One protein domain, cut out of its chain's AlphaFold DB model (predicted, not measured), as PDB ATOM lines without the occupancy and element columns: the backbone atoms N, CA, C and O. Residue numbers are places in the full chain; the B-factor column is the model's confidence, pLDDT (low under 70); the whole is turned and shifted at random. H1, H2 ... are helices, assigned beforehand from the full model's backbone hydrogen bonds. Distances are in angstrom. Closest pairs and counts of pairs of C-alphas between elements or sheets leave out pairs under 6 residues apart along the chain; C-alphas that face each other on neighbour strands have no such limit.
ATOM      1  N   MET A   2       4.331 -44.990  84.520       81.81
ATOM      2  CA  MET A   2       4.372 -46.437  84.875       81.81
ATOM      3  C   MET A   2       4.165 -47.375  83.666       81.81
ATOM      4  O   MET A   2       4.868 -48.366  83.511       81.81
ATOM      5  N   GLN A   3       3.240 -47.029  82.770       80.62
ATOM      6  CA  GLN A   3       2.933 -47.834  81.579       80.62
ATOM      7  C   GLN A   3       4.057 -47.811  80.528       80.62
ATOM      8  O   GLN A   3       4.265 -48.784  79.808       80.62
ATOM      9  N   GLU A   4       4.814 -46.715  80.470       80.88
ATOM     10  CA  GLU A   4       6.010 -46.591  79.628       80.88
ATOM     11  C   GLU A   4       7.159 -47.429  80.182       80.88
ATOM     12  O   GLU A   4       7.786 -48.156  79.422       80.88
ATOM     13  N   ALA A   5       7.390 -47.395  81.500       80.06
ATOM     14  CA  ALA A   5       8.369 -48.263  82.152       80.06
ATOM     15  C   ALA A   5       8.012 -49.748  81.969       80.06
ATOM     16  O   ALA A   5       8.869 -50.555  81.618       80.06
ATOM     17  N   GLU A   6       6.736 -50.104  82.125       80.69
ATOM     18  CA  GLU A   6       6.232 -51.452  81.854       80.69
ATOM     19  C   GLU A   6       6.473 -51.864  80.394       80.69
ATOM     20  O   GLU A   6       6.980 -52.952  80.134       80.69
ATOM     21  N   SER A   7       6.185 -50.973  79.442       79.50
ATOM     22  CA  SER A   7       6.424 -51.225  78.016       79.50
ATOM     23  C   SER A   7       7.915 -51.336  77.686       79.50
ATOM     24  O   SER A   7       8.289 -52.169  76.868       79.50
ATOM     25  N   ALA A   8       8.773 -50.543  78.334       83.19
ATOM     26  CA  ALA A   8      10.223 -50.578  78.157       83.19
ATOM     27  C   ALA A   8      10.843 -51.880  78.689       83.19
ATOM     28  O   ALA A   8      11.774 -52.406  78.086       83.19
ATOM     29  N   VAL A   9      10.308 -52.423  79.788       81.81
ATOM     30  CA  VAL A   9      10.773 -53.687  80.382       81.81
ATOM     31  C   VAL A   9      10.218 -54.903  79.638       81.81
ATOM     32  O   VAL A   9      10.946 -55.861  79.390       81.81
ATOM     33  N   LEU A  10       8.933 -54.890  79.275       81.00
ATOM     34  CA  LEU A  10       8.270 -56.031  78.630       81.00
ATOM     35  C   LEU A  10       8.427 -56.038  77.102       81.00
ATOM     36  O   LEU A  10       8.108 -57.041  76.461       81.00
ATOM     37  N   GLY A  11       8.865 -54.925  76.506       77.69
ATOM     38  CA  GLY A  11       9.003 -54.739  75.058       77.69
ATOM     39  C   GLY A  11       7.677 -54.727  74.285       77.69
ATOM     40  O   GLY A  11       7.682 -54.672  73.058       77.69
ATOM     41  N   ARG A  12       6.533 -54.818  74.976       69.75
ATOM     42  CA  ARG A  12       5.174 -54.811  74.415       69.75
ATOM     43  C   ARG A  12       4.159 -54.398  75.477       69.75
ATOM     44  O   ARG A  12       4.383 -54.624  76.663       69.75
ATOM     45  N   VAL A  13       3.005 -53.893  75.045       67.50
ATOM     46  CA  VAL A  13       1.842 -53.718  75.927       67.50
ATOM     47  C   VAL A  13       1.105 -55.064  76.031       67.50
ATOM     48  O   VAL A  13       0.715 -55.608  74.996       67.50
ATOM     49  N   PRO A  14       0.923 -55.643  77.232       64.94
ATOM     50  CA  PRO A  14       0.212 -56.912  77.395       64.94
ATOM     51  C   PRO A  14      -1.240 -56.848  76.889       64.94
ATOM     52  O   PRO A  14      -1.960 -55.882  77.154       64.94
ATOM     53  N   ALA A  15      -1.687 -57.886  76.172       56.00
ATOM     54  CA  ALA A  15      -3.069 -57.997  75.702       56.00
ATOM     55  C   ALA A  15      -4.031 -58.122  76.900       56.00
ATOM     56  O   ALA A  15      -3.823 -58.962  77.771       56.00
ATOM     57  N   GLY A  16      -5.063 -57.274  76.945       64.44
ATOM     58  CA  GLY A  16      -5.965 -57.140  78.102       64.44
ATOM     59  C   GLY A  16      -5.577 -56.036  79.097       64.44
ATOM     60  O   GLY A  16      -6.323 -55.788  80.041       64.44
ATOM     61  N   GLY A  17      -4.464 -55.332  78.852       66.69
ATOM     62  CA  GLY A  17      -3.914 -54.301  79.734       66.69
ATOM     63  C   GLY A  17      -2.842 -54.875  80.663       66.69
ATOM     64  O   GLY A  17      -3.025 -55.930  81.262       66.69
ATOM     65  N   GLY A  18      -1.700 -54.190  80.766       78.62
ATOM     66  CA  GLY A  18      -0.635 -54.559  81.701       78.62
ATOM     67  C   GLY A  18      -0.972 -54.215  83.153       78.62
ATOM     68  O   GLY A  18      -1.972 -53.545  83.437       78.62
ATOM     69  N   THR A  19      -0.120 -54.649  84.079       82.25
ATOM     70  CA  THR A  19      -0.230 -54.351  85.513       82.25
ATOM     71  C   THR A  19      -0.389 -52.851  85.748       82.25
ATOM     72  O   THR A  19      -1.246 -52.448  86.535       82.25
ATOM     73  N   ALA A  20       0.329 -52.011  84.995       83.31
ATOM     74  CA  ALA A  20       0.193 -50.558  85.088       83.31
ATOM     75  C   ALA A  20      -1.238 -50.074  84.782       83.31
ATOM     76  O   ALA A  20      -1.774 -49.214  85.482       83.31
ATOM     77  N   SER A  21      -1.889 -50.649  83.767       84.75
ATOM     78  CA  SER A  21      -3.265 -50.301  83.388       84.75
ATOM     79  C   SER A  21      -4.282 -50.758  84.434       84.75
ATOM     80  O   SER A  21      -5.232 -50.034  84.741       84.75
ATOM     81  N   VAL A  22      -4.095 -51.956  84.992       87.94
ATOM     82  CA  VAL A  22      -4.968 -52.499  86.044       87.94
ATOM     83  C   VAL A  22      -4.849 -51.662  87.316       87.94
ATOM     84  O   VAL A  22      -5.867 -51.251  87.877       87.94
ATOM     85  N   MET A  23      -3.622 -51.332  87.724       86.12
ATOM     86  CA  MET A  23      -3.369 -50.477  88.883       86.12
ATOM     87  C   MET A  23      -3.933 -49.067  88.682       86.12
ATOM     88  O   MET A  23      -4.544 -48.528  89.600       86.12
ATOM     89  N   GLN A  24      -3.833 -48.492  87.477       86.69
ATOM     90  CA  GLN A  24      -4.449 -47.194  87.181       86.69
ATOM     91  C   GLN A  24      -5.980 -47.236  87.308       86.69
ATOM     92  O   GLN A  24      -6.586 -46.316  87.861       86.69
ATOM     93  N   SER A  25      -6.623 -48.294  86.808       87.12
ATOM     94  CA  SER A  25      -8.074 -48.473  86.934       87.12
ATOM     95  C   SER A  25      -8.504 -48.607  88.399       87.12
ATOM     96  O   SER A  25      -9.465 -47.957  88.826       87.12
ATOM     97  N   ALA A  26      -7.756 -49.393  89.181       87.69
ATOM     98  CA  ALA A  26      -7.979 -49.561  90.611       87.69
ATOM     99  C   ALA A  26      -7.816 -48.236  91.373       87.69
ATOM    100  O   ALA A  26      -8.727 -47.854  92.102       87.69
ATOM    101  N   ALA A  27      -6.736 -47.484  91.133       85.56
ATOM    102  CA  ALA A  27      -6.504 -46.179  91.754       85.56
ATOM    103  C   ALA A  27      -7.644 -45.195  91.453       85.56
ATOM    104  O   ALA A  27      -8.242 -44.644  92.371       85.56
ATOM    105  N   ARG A  28      -8.060 -45.073  90.183       86.56
ATOM    106  CA  ARG A  28      -9.207 -44.228  89.800       86.56
ATOM    107  C   ARG A  28     -10.501 -44.644  90.491       86.56
ATOM    108  O   ARG A  28     -11.359 -43.804  90.751       86.56
ATOM    109  N   ARG A  29     -10.713 -45.944  90.699       90.50
ATOM    110  CA  ARG A  29     -11.891 -46.444  91.411       90.50
ATOM    111  C   ARG A  29     -11.803 -46.141  92.905       90.50
ATOM    112  O   ARG A  29     -12.811 -45.720  93.458       90.50
ATOM    113  N   ASN A  30     -10.634 -46.284  93.514       87.00
ATOM    114  CA  ASN A  30     -10.409 -45.943  94.915       87.00
ATOM    115  C   ASN A  30     -10.578 -44.438  95.164       87.00
ATOM    116  O   ASN A  30     -11.236 -44.080  96.135       87.00
ATOM    117  N   GLU A  31     -10.116 -43.584  94.242       87.75
ATOM    118  CA  GLU A  31     -10.376 -42.135  94.257       87.75
ATOM    119  C   GLU A  31     -11.877 -41.828  94.252       87.75
ATOM    120  O   GLU A  31     -12.371 -41.082  95.092       87.75
ATOM    121  N   ARG A  32     -12.640 -42.449  93.339       87.50
ATOM    122  CA  ARG A  32     -14.099 -42.245  93.273       87.50
ATOM    123  C   ARG A  32     -14.836 -42.732  94.519       87.50
ATOM    124  O   ARG A  32     -15.899 -42.209  94.827       87.50
ATOM    125  N   LEU A  33     -14.309 -43.757  95.181       88.38
ATOM    126  CA  LEU A  33     -14.873 -44.309  96.409       88.38
ATOM    127  C   LEU A  33     -14.369 -43.584  97.668       88.38
ATOM    128  O   LEU A  33     -14.805 -43.932  98.759       88.38
ATOM    129  N   GLY A  34     -13.457 -42.612  97.533       81.44
ATOM    130  CA  GLY A  34     -12.841 -41.907  98.660       81.44
ATOM    131  C   GLY A  34     -11.920 -42.779  99.520       81.44
ATOM    132  O   GLY A  34     -11.563 -42.379 100.620       81.44
ATOM    133  N   VAL A  35     -11.551 -43.971  99.038       83.50
ATOM    134  CA  VAL A  35     -10.614 -44.886  99.715       83.50
ATOM    135  C   VAL A  35      -9.176 -44.415  99.529       83.50
ATOM    136  O   VAL A  35      -8.337 -44.697 100.371       83.50
ATOM    137  N   VAL A  36      -8.912 -43.715  98.423       81.38
ATOM    138  CA  VAL A  36      -7.632 -43.062  98.149       81.38
ATOM    139  C   VAL A  36      -7.886 -41.592  97.846       81.38
ATOM    140  O   VAL A  36      -8.783 -41.281  97.061       81.38
ATOM    141  N   SER A  37      -7.116 -40.688  98.449       77.94
ATOM    142  CA  SER A  37      -7.157 -39.254  98.128       77.94
ATOM    143  C   SER A  37      -5.963 -38.869  97.260       77.94
ATOM    144  O   SER A  37      -4.901 -39.483  97.330       77.94
ATOM    145  N   ARG A  38      -6.110 -37.806  96.463       73.69
ATOM    146  CA  ARG A  38      -4.980 -37.233  95.714       73.69
ATOM    147  C   ARG A  38      -3.883 -36.685  96.629       73.69
ATOM    148  O   ARG A  38      -2.730 -36.663  96.214       73.69
ATOM    149  N   ASP A  39      -4.248 -36.348  97.863       74.25
ATOM    150  CA  ASP A  39      -3.366 -35.805  98.901       74.25
ATOM    151  C   ASP A  39      -3.131 -36.818 100.036       74.25
ATOM    152  O   ASP A  39      -2.822 -36.455 101.163       74.25
ATOM    153  N   GLU A  40      -3.343 -38.112  99.776       76.56
ATOM    154  CA  GLU A  40      -3.148 -39.155 100.794       76.56
ATOM    155  C   GLU A  40      -1.670 -39.348 101.166       76.56
ATOM    156  O   GLU A  40      -1.350 -39.864 102.236       76.56
ATOM    157  N   ALA A  41      -0.753 -38.903 100.304       74.62
ATOM    158  CA  ALA A  41       0.654 -38.827 100.654       74.62
ATOM    159  C   ALA A  41       0.864 -37.736 101.713       74.62
ATOM    160  O   ALA A  41       0.517 -36.580 101.494       74.62
TER     161      ALA A  41
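What this domain is: This is residues 2 to 41 of the 75 residues of an uncharacterized protein of Digitaria exilis (UniProt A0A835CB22). The domain is a flat, loosely built, staggered helical hairpin: the long helix H2 makes most of the length, and the shorter H1 overlaps the first turn of H2 and runs on past that end. At the other end of H2, residues 33 to 41 turn off as a tail toward the same side as H1, making a shallow, open U. The printed part has 40 residues, with two named helices in the order H1, H2 and no named strand; the class is all helix. The whole is loose, with a radius of gyration of the C-alphas of 12.3 A, and it spans 34 by 21 by 8 A.

How they stand to each other: H2, residues 19 to 32, is the longest helix. H1, residues 2 to 10, touches H2, and H2 meets this touch with residues 19 to 21 alone. The closest C-alphas of the two are those of Gln 3 and Ala 20, 5.2 A apart. They stand at a shallow tilt of 17 degrees, run opposite ways and form a helical hairpin, with centres 16.5 A apart. In both H1 and H2, every O i to N i+4 pair is within hydrogen-bond range.

Where its parts are: H2 is 20.0 A long, from C-alpha 19 at (-0.230, -54.351, 85.513) to C-alpha 32 at (-14.099, -42.245, 93.273). H1 is 12.1 A long and begins with C-alpha 2 at (4.372, -46.437, 84.875).

The domain as a whole: The two C-alphas farthest apart are those of Gly 11 and Gly 34, 34.6 A. The printed part has no cut. The link from H1 to H2 has 8 residues and is short. Residues 29 to 34, of which 29 to 32 belong to H2, stand free. The mean pLDDT of the printed part is 79.9, and residues 12 to 17 are under 70.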